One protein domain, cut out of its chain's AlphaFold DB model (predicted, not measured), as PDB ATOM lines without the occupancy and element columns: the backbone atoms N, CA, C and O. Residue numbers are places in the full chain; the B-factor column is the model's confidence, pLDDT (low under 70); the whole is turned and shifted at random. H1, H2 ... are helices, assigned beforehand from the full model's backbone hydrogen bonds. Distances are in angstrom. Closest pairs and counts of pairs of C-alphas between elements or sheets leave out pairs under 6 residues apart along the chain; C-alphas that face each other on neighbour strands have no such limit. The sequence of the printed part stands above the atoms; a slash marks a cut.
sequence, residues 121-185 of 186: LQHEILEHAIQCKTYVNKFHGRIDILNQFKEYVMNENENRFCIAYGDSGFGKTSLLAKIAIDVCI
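This is residues 121 to 185 of the 186 residues of the protein "Hypothetical protein" of Rotaria sp. Silwood1 (UniProt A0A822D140). Three helices stand in a row, with H3 in the middle, packing on H1 to one side and on H2 to the other and crossing both steeply. The first part of the longest helix, H1, sticks out with residues 121 to 127, and the long unnamed stretch of residues 155 to 171 folds back from the end of H2 to the beginning of H3, with residues 165 to 170 sticking out. The printed part has 65 residues with three named helices, H1, H2 and H3 in that order along the chain, and no named strand. The class is all helix, and the whole is compact and rounded, with a radius of gyration of the C-alphas of 12.4 A and spans of 30 by 27 by 19 A.

H1, residues 121 to 136, touches H3, residues 172 to 184, with residues 129 to 136 alone. Their closest C-alphas are those of Cys 132 and Ala 177, 4.6 A apart. The two helices run opposite ways at a steep tilt of 64 degrees, and their centres are 11.1 A apart. H3 also touches H2, residues 143 to 154, where the closest C-alphas are those of Lys 150 and Ile 179, 6.6 A apart. H2 and H3 run the same way at a steep tilt of 53 degrees, centre to centre 10.0 A. H1 and H2 are apart, with no C-alpha of the one within 8 A of the other. In H1, H2 and H3 every pair of O i and N i+4 is within hydrogen-bond range.

H1, 16 residues from Leu 121 to Val 136, measures 22.4 A from first to last C-alpha and begins at C-alpha 121, (16.788, -41.481, -10.274). H2, 12 residues from Ile 143 to Met 154, measures 16.1 A and begins at C-alpha 143, (43.503, -28.263, -19.394). H3, 13 residues from Lys 172 to Cys 184, measures 17.4 A and ends at C-alpha 184, (30.205, -32.699, -9.198).

The two C-alphas farthest apart are those of Leu 121 and Asp 144, 32.7 A. The C-alphas of the first and last printed residues, Leu 121 and Ile 185, are 15.6 A apart. The printed part has no cut. The link from H1 to H2, 6 residues, is short, and the link from H2 to H3, 17 residues, is long. The mean pLDDT of the printed part is 80.8, and the model's confidence is under 70 at residues 156 to 159 and 184 to 185.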
ATOM      1  N   LEU A 121      15.859 -42.610 -10.305       80.75
ATOM      2  CA  LEU A 121      16.788 -41.481 -10.274       80.75
ATOM      3  C   LEU A 121      18.213 -41.942  -9.944       80.75
ATOM      4  O   LEU A 121      19.177 -41.489 -10.559       80.75
ATOM      5  N   GLN A 122      18.368 -42.875  -9.001       75.12
ATOM      6  CA  GLN A 122      19.677 -43.455  -8.682       75.12
ATOM      7  C   GLN A 122      20.234 -44.245  -9.863       75.12
ATOM      8  O   GLN A 122      21.434 -44.165 -10.132       75.12
ATOM      9  N   HIS A 123      19.375 -44.963 -10.588       75.75
ATOM     10  CA  HIS A 123      19.765 -45.661 -11.809       75.75
ATOM     11  C   HIS A 123      20.319 -44.688 -12.854       75.75
ATOM     12  O   HIS A 123      21.444 -44.863 -13.321       75.75
ATOM     13  N   GLU A 124      19.572 -43.628 -13.160       80.69
ATOM     14  CA  GLU A 124      19.973 -42.597 -14.122       80.69
ATOM     15  C   GLU A 124      21.304 -41.934 -13.722       80.69
ATOM     16  O   GLU A 124      22.225 -41.824 -14.537       80.69
ATOM     17  N   ILE A 125      21.465 -41.574 -12.443       82.75
ATOM     18  CA  ILE A 125      22.715 -41.001 -11.917       82.75
ATOM     19  C   ILE A 125      23.886 -41.980 -12.096       82.75
ATOM     20  O   ILE A 125      24.968 -41.583 -12.546       82.75
ATOM     21  N   LEU A 126      23.696 -43.263 -11.771       80.12
ATOM     22  CA  LEU A 126      24.729 -44.290 -11.920       80.12
ATOM     23  C   LEU A 126      25.103 -44.516 -13.389       80.12
ATOM     24  O   LEU A 126      26.292 -44.623 -13.705       80.12
ATOM     25  N   GLU A 127      24.126 -44.562 -14.295       81.06
ATOM     26  CA  GLU A 127      24.372 -44.693 -15.730       81.06
ATOM     27  C   GLU A 127      25.172 -43.506 -16.272       81.06
ATOM     28  O   GLU A 127      26.200 -43.707 -16.933       81.06
ATOM     29  N   HIS A 128      24.780 -42.276 -15.933       82.94
ATOM     30  CA  HIS A 128      25.526 -41.079 -16.314       82.94
ATOM     31  C   HIS A 128      26.946 -41.074 -15.744       82.94
ATOM     32  O   HIS A 128      27.891 -40.761 -16.472       82.94
ATOM     33  N   ALA A 129      27.144 -41.493 -14.492       83.06
ATOM     34  CA  ALA A 129      28.472 -41.605 -13.894       83.06
ATOM     35  C   ALA A 129      29.351 -42.649 -14.617       83.06
ATOM     36  O   ALA A 129      30.529 -42.396 -14.895       83.06
ATOM     37  N   ILE A 130      28.788 -43.809 -14.983       83.25
ATOM     38  CA  ILE A 130      29.486 -44.853 -15.756       83.25
ATOM     39  C   ILE A 130      29.876 -44.337 -17.146       83.25
ATOM     40  O   ILE A 130      31.007 -44.559 -17.598       83.25
ATOM     41  N   GLN A 131      28.967 -43.636 -17.822       82.62
ATOM     42  CA  GLN A 131      29.241 -43.031 -19.122       82.62
ATOM     43  C   GLN A 131      30.340 -41.971 -19.005       82.62
ATOM     44  O   GLN A 131      31.318 -42.027 -19.753       82.62
ATOM     45  N   CYS A 132      30.250 -41.076 -18.016       85.38
ATOM     46  CA  CYS A 132      31.261 -40.051 -17.780       85.38
ATOM     47  C   CYS A 132      32.642 -40.672 -17.565       85.38
ATOM     48  O   CYS A 132      33.606 -40.283 -18.225       85.38
ATOM     49  N   LYS A 133      32.737 -41.709 -16.724       84.31
ATOM     50  CA  LYS A 133      33.997 -42.425 -16.473       84.31
ATOM     51  C   LYS A 133      34.577 -43.028 -17.752       84.31
ATOM     52  O   LYS A 133      35.785 -42.973 -17.978       84.31
ATOM     53  N   THR A 134      33.718 -43.579 -18.606       83.81
ATOM     54  CA  THR A 134      34.118 -44.150 -19.899       83.81
ATOM     55  C   THR A 134      34.714 -43.094 -20.829       83.81
ATOM     56  O   THR A 134      35.731 -43.351 -21.476       83.81
ATOM     57  N   TYR A 135      34.114 -41.902 -20.877       83.25
ATOM     58  CA  TYR A 135      34.610 -40.788 -21.684       83.25
ATOM     59  C   TYR A 135      35.907 -40.192 -21.128       83.25
ATOM     60  O   TYR A 135      36.813 -39.894 -21.904       83.25
ATOM     61  N   VAL A 136      36.034 -40.077 -19.803       83.62
ATOM     62  CA  VAL A 136      37.232 -39.538 -19.143       83.62
ATOM     63  C   VAL A 136      38.447 -40.441 -19.305       83.62
ATOM     64  O   VAL A 136      39.538 -39.937 -19.547       83.62
ATOM     65  N   ASN A 137      38.278 -41.765 -19.264       80.19
ATOM     66  CA  ASN A 137      39.387 -42.703 -19.483       80.19
ATOM     67  C   ASN A 137      40.082 -42.528 -20.845       80.19
ATOM     68  O   ASN A 137      41.221 -42.952 -21.005       80.19
ATOM     69  N   LYS A 138      39.390 -41.945 -21.829       78.44
ATOM     70  CA  LYS A 138      39.909 -41.680 -23.179       78.44
ATOM     71  C   LYS A 138      40.223 -40.199 -23.411       78.44
ATOM     72  O   LYS A 138      40.567 -39.815 -24.526       78.44
ATOM     73  N   PHE A 139      40.041 -39.355 -22.395       81.06
ATOM     74  CA  PHE A 139      40.197 -37.914 -22.504       81.06
ATOM     75  C   PHE A 139      41.636 -37.500 -22.186       81.06
ATOM     76  O   PHE A 139      42.179 -37.849 -21.140       81.06
ATOM     77  N   HIS A 140      42.238 -36.705 -23.070       81.31
ATOM     78  CA  HIS A 140      43.605 -36.211 -22.920       81.31
ATOM     79  C   HIS A 140      43.690 -34.717 -23.275       81.31
ATOM     80  O   HIS A 140      43.148 -34.283 -24.293       81.31
ATOM     81  N   GLY A 141      44.418 -33.937 -22.469       84.75
ATOM     82  CA  GLY A 141      44.721 -32.525 -22.741       84.75
ATOM     83  C   GLY A 141      43.583 -31.541 -22.433       84.75
ATOM     84  O   GLY A 141      42.754 -31.791 -21.568       84.75
ATOM     85  N   ARG A 142      43.582 -30.387 -23.122       83.50
ATOM     86  CA  ARG A 142      42.597 -29.284 -22.991       83.50
ATOM     87  C   ARG A 142      42.397 -28.747 -21.564       83.50
ATOM     88  O   ARG A 142      41.296 -28.343 -21.198       83.50
ATOM     89  N   ILE A 143      43.482 -28.706 -20.794       82.38
ATOM     90  CA  ILE A 143      43.503 -28.263 -19.394       82.38
ATOM     91  C   ILE A 143      42.997 -26.819 -19.261       82.38
ATOM     92  O   ILE A 143      42.179 -26.542 -18.392       82.38
ATOM     93  N   ASP A 144      43.391 -25.924 -20.171       85.50
ATOM     94  CA  ASP A 144      42.992 -24.510 -20.118       85.50
ATOM     95  C   ASP A 144      41.474 -24.331 -20.258       85.50
ATOM     96  O   ASP A 144      40.853 -23.577 -19.513       85.50
ATOM     97  N   ILE A 145      40.859 -25.082 -21.179       84.75
ATOM     98  CA  ILE A 145      39.407 -25.070 -21.399       84.75
ATOM     99  C   ILE A 145      38.696 -25.701 -20.199       84.75
ATOM    100  O   ILE A 145      37.695 -25.169 -19.730       84.75
ATOM    101  N   LEU A 146      39.215 -26.812 -19.667       85.94
ATOM    102  CA  LEU A 146      38.661 -27.437 -18.464       85.94
ATOM    103  C   LEU A 146      38.657 -26.480 -17.269       85.94
ATOM    104  O   LEU A 146      37.654 -26.409 -16.564       85.94
ATOM    105  N   ASN A 147      39.738 -25.727 -17.066       84.38
ATOM    106  CA  ASN A 147      39.839 -24.760 -15.974       84.38
ATOM    107  C   ASN A 147      38.821 -23.624 -16.127       84.38
ATOM    108  O   ASN A 147      38.137 -23.310 -15.160       84.38
ATOM    109  N   GLN A 148      38.633 -23.090 -17.340       85.06
ATOM    110  CA  GLN A 148      37.604 -22.074 -17.607       85.06
ATOM    111  C   GLN A 148      36.196 -22.580 -17.278       85.06
ATOM    112  O   GLN A 148      35.414 -21.885 -16.635       85.06
ATOM    113  N   PHE A 149      35.871 -23.809 -17.687       84.62
ATOM    114  CA  PHE A 149      34.585 -24.421 -17.359       84.62
ATOM    115  C   PHE A 149      34.448 -24.707 -15.858       84.62
ATOM    116  O   PHE A 149      33.374 -24.510 -15.298       84.62
ATOM    117  N   LYS A 150      35.517 -25.151 -15.192       82.12
ATOM    118  CA  LYS A 150      35.518 -25.414 -13.750       82.12
ATOM    119  C   LYS A 150      35.289 -24.136 -12.951       82.12
ATOM    120  O   LYS A 150      34.424 -24.122 -12.084       82.12
ATOM    121  N   GLU A 151      36.008 -23.064 -13.268       83.31
ATOM    122  CA  GLU A 151      35.783 -21.745 -12.672       83.31
ATOM    123  C   GLU A 151      34.352 -21.269 -12.927       83.31
ATOM    124  O   GLU A 151      33.685 -20.792 -12.014       83.31
ATOM    125  N   TYR A 152      33.841 -21.454 -14.144       82.12
ATOM    126  CA  TYR A 152      32.469 -21.088 -14.479       82.12
ATOM    127  C   TYR A 152      31.426 -21.818 -13.623       82.12
ATOM    128  O   TYR A 152      30.507 -21.172 -13.129       82.12
ATOM    129  N   VAL A 153      31.569 -23.136 -13.434       79.38
ATOM    130  CA  VAL A 153      30.628 -23.957 -12.648       79.38
ATOM    131  C   VAL A 153      30.745 -23.690 -11.143       79.38
ATOM    132  O   VAL A 153      29.736 -23.727 -10.448       79.38
ATOM    133  N   MET A 154      31.948 -23.404 -10.635       79.12
ATOM    134  CA  MET A 154      32.185 -23.144  -9.207       79.12
ATOM    135  C   MET A 154      31.778 -21.733  -8.758       79.12
ATOM    136  O   MET A 154      31.664 -21.478  -7.563       79.12
ATOM    137  N   ASN A 155      31.584 -20.799  -9.689       80.25
ATOM    138  CA  ASN A 155      31.143 -19.449  -9.359       80.25
ATOM    139  C   ASN A 155      29.638 -19.447  -9.023       80.25
ATOM    140  O   ASN A 155      28.811 -19.619  -9.913       80.25
ATOM    141  N   GLU A 156      29.286 -19.168  -7.764       64.38
ATOM    142  CA  GLU A 156      27.924 -19.206  -7.177       64.38
ATOM    143  C   GLU A 156      26.912 -18.174  -7.734       64.38
ATOM    144  O   GLU A 156      25.883 -17.899  -7.122       64.38
ATOM    145  N   ASN A 157      27.158 -17.576  -8.902       65.06
ATOM    146  CA  ASN A 157      26.205 -16.639  -9.494       65.06
ATOM    147  C   ASN A 157      25.029 -17.405 -10.124       65.06
ATOM    148  O   ASN A 157      25.184 -18.039 -11.169       65.06
ATOM    149  N   GLU A 158      23.860 -17.319  -9.488       59.00
ATOM    150  CA  GLU A 158      22.641 -18.054  -9.841       59.00
ATOM    151  C   GLU A 158      22.229 -17.897 -11.325       59.00
ATOM    152  O   GLU A 158      22.235 -16.804 -11.895       59.00
ATOM    153  N   ASN A 159      21.819 -19.022 -11.931       59.47
ATOM    154  CA  ASN A 159      21.177 -19.157 -13.248       59.47
ATOM    155  C   ASN A 159      22.003 -18.791 -14.492       59.47
ATOM    156  O   ASN A 159      21.578 -17.977 -15.318       59.47
ATOM    157  N   ARG A 160      23.140 -19.462 -14.714       70.31
ATOM    158  CA  ARG A 160      23.871 -19.349 -15.986       70.31
ATOM    159  C   ARG A 160      23.957 -20.671 -16.749       70.31
ATOM    160  O   ARG A 160      24.408 -21.683 -16.226       70.31
ATOM    161  N   PHE A 161      23.580 -20.641 -18.028       73.81
ATOM    162  CA  PHE A 161      23.751 -21.766 -18.951       73.81
ATOM    163  C   PHE A 161      25.187 -21.804 -19.479       73.81
ATOM    164  O   PHE A 161      25.714 -20.782 -19.907       73.81
ATOM    165  N   CYS A 162      25.825 -22.974 -19.468       76.56
ATOM    166  CA  CYS A 162      27.126 -23.178 -20.103       76.56
ATOM    167  C   CYS A 162      26.937 -23.925 -21.426       76.56
ATOM    168  O   CYS A 162      26.288 -24.969 -21.452       76.56
ATOM    169  N   ILE A 163      27.503 -23.410 -22.520       82.50
ATOM    170  CA  ILE A 163      27.371 -24.019 -23.848       82.50
ATOM    171  C   ILE A 163      28.756 -24.421 -24.355       82.50
ATOM    172  O   ILE A 163      29.603 -23.572 -24.622       82.50
ATOM    173  N   ALA A 164      28.967 -25.723 -24.546       84.38
ATOM    174  CA  ALA A 164      30.119 -26.243 -25.273       84.38
ATOM    175  C   ALA A 164      29.779 -26.344 -26.769       84.38
ATOM    176  O   ALA A 164      28.954 -27.168 -27.164       84.38
ATOM    177  N   TYR A 165      30.422 -25.529 -27.606       88.44
ATOM    178  CA  TYR A 165      30.222 -25.514 -29.061       88.44
ATOM    179  C   TYR A 165      31.510 -25.887 -29.817       88.44
ATOM    180  O   TYR A 165      32.607 -25.848 -29.268       88.44
ATOM    181  N   GLY A 166      31.363 -26.317 -31.072       86.62
ATOM    182  CA  GLY A 166      32.455 -26.772 -31.940       86.62
ATOM    183  C   GLY A 166      31.978 -27.827 -32.938       86.62
ATOM    184  O   GLY A 166      30.824 -28.259 -32.869       86.62
ATOM    185  N   ASP A 167      32.855 -28.298 -33.819       89.38
ATOM    186  CA  ASP A 167      32.503 -29.283 -34.851       89.38
ATOM    187  C   ASP A 167      32.140 -30.662 -34.279       89.38
ATOM    188  O   ASP A 167      32.457 -31.010 -33.131       89.38
ATOM    189  N   SER A 168      31.418 -31.473 -35.054       88.19
ATOM    190  CA  SER A 168      31.123 -32.856 -34.661       88.19
ATOM    191  C   SER A 168      32.422 -33.645 -34.450       88.19
ATOM    192  O   SER A 168      33.397 -33.456 -35.167       88.19
ATOM    193  N   GLY A 169      32.467 -34.499 -33.424       82.25
ATOM    194  CA  GLY A 169      33.667 -35.276 -33.091       82.25
ATOM    195  C   GLY A 169      34.767 -34.520 -32.330       82.25
ATOM    196  O   GLY A 169      35.713 -35.150 -31.874       82.25
ATOM    197  N   PHE A 170      34.629 -33.213 -32.074       82.50
ATOM    198  CA  PHE A 170      35.640 -32.418 -31.347       82.50
ATOM    199  C   PHE A 170      35.750 -32.716 -29.835       82.50
ATOM    200  O   PHE A 170      36.496 -32.051 -29.117       82.50
ATOM    201  N   GLY A 171      34.994 -33.702 -29.333       85.00
ATOM    202  CA  GLY A 171      35.074 -34.166 -27.943       85.00
ATOM    203  C   GLY A 171      34.237 -33.379 -26.930       85.00
ATOM    204  O   GLY A 171      34.488 -33.497 -25.736       85.00
ATOM    205  N   LYS A 172      33.232 -32.606 -27.369       89.25
ATOM    206  CA  LYS A 172      32.353 -31.801 -26.490       89.25
ATOM    207  C   LYS A 172      31.724 -32.616 -25.351       89.25
ATOM    208  O   LYS A 172      31.815 -32.233 -24.193       89.25
ATOM    209  N   THR A 173      31.147 -33.775 -25.671       87.06
ATOM    210  CA  THR A 173      30.545 -34.684 -24.681       87.06
ATOM    211  C   THR A 173      31.579 -35.199 -23.679       87.06
ATOM    212  O   THR A 173      31.304 -35.269 -22.487       87.06
ATOM    213  N   SER A 174      32.793 -35.510 -24.140       87.19
ATOM    214  CA  SER A 174      33.876 -35.978 -23.270       87.19
ATOM    215  C   SER A 174      34.439 -34.866 -22.379       87.19
ATOM    216  O   SER A 174      34.807 -35.139 -21.242       87.19
ATOM    217  N   LEU A 175      34.453 -33.619 -22.865       86.94
ATOM    218  CA  LEU A 175      34.801 -32.435 -22.076       86.94
ATOM    219  C   LEU A 175      33.799 -32.228 -20.931       86.94
ATOM    220  O   LEU A 175      34.209 -32.113 -19.780       86.94
ATOM    221  N   LEU A 176      32.493 -32.248 -21.228       86.94
ATOM    222  CA  LEU A 176      31.438 -32.116 -20.214       86.94
ATOM    223  C   LEU A 176      31.476 -33.259 -19.192       86.94
ATOM    224  O   LEU A 176      31.393 -33.010 -17.993       86.94
ATOM    225  N   ALA A 177      31.689 -34.496 -19.649       87.69
ATOM    226  CA  ALA A 177      31.881 -35.647 -18.771       87.69
ATOM    227  C   ALA A 177      33.072 -35.470 -17.815       87.69
ATOM    228  O   ALA A 177      32.992 -35.853 -16.649       87.69
ATOM    229  N   LYS A 178      34.178 -34.882 -18.292       86.69
ATOM    230  CA  LYS A 178      35.363 -34.614 -17.471       86.69
ATOM    231  C   LYS A 178      35.089 -33.570 -16.392       86.69
ATOM    232  O   LYS A 178      35.454 -33.794 -15.244       86.69
ATOM    233  N   ILE A 179      34.392 -32.493 -16.745       85.50
ATOM    234  CA  ILE A 179      33.984 -31.449 -15.796       85.50
ATOM    235  C   ILE A 179      33.047 -32.026 -14.731       85.50
ATOM    236  O   ILE A 179      33.271 -31.797 -13.548       85.50
ATOM    237  N   ALA A 180      32.047 -32.821 -15.128       84.44
ATOM    238  CA  ALA A 180      31.111 -33.445 -14.194       84.44
ATOM    239  C   ALA A 180      31.824 -34.321 -13.147       84.44
ATOM    240  O   ALA A 180      31.495 -34.249 -11.967       84.44
ATOM    241  N   ILE A 181      32.839 -35.098 -13.548       82.56
ATOM    242  CA  ILE A 181      33.645 -35.887 -12.602       82.56
ATOM    243  C   ILE A 181      34.510 -34.991 -11.708       82.56
ATOM    244  O   ILE A 181      34.564 -35.214 -10.507       82.56
ATOM    245  N   ASP A 182      35.183 -33.988 -12.274       79.81
ATOM    246  CA  ASP A 182      36.161 -33.171 -11.541       79.81
ATOM    247  C   ASP A 182      35.521 -32.115 -10.611       79.81
ATOM    248  O   ASP A 182      36.236 -31.486  -9.820       79.81
ATOM    249  N   VAL A 183      34.210 -31.874 -10.740       73.19
ATOM    250  CA  VAL A 183      33.464 -30.819 -10.031       73.19
ATOM    251  C   VAL A 183      32.268 -31.350  -9.238       73.19
ATOM    252  O   VAL A 183      32.050 -30.887  -8.124       73.19
ATOM    253  N   CYS A 184      31.494 -32.297  -9.779       64.06
ATOM    254  CA  CYS A 184      30.205 -32.699  -9.198       64.06
ATOM    255  C   CYS A 184      30.228 -34.052  -8.468       64.06
ATOM    256  O   CYS A 184      29.317 -34.320  -7.692       64.06
ATOM    257  N   ILE A 185      31.221 -34.911  -8.715       54.88
ATOM    258  CA  ILE A 185      31.321 -36.245  -8.100       54.88
ATOM    259  C   ILE A 185      32.511 -36.246  -7.128       54.88
ATOM    260  O   ILE A 185      33.611 -36.662  -7.492       54.88
TER     261      ILE A 185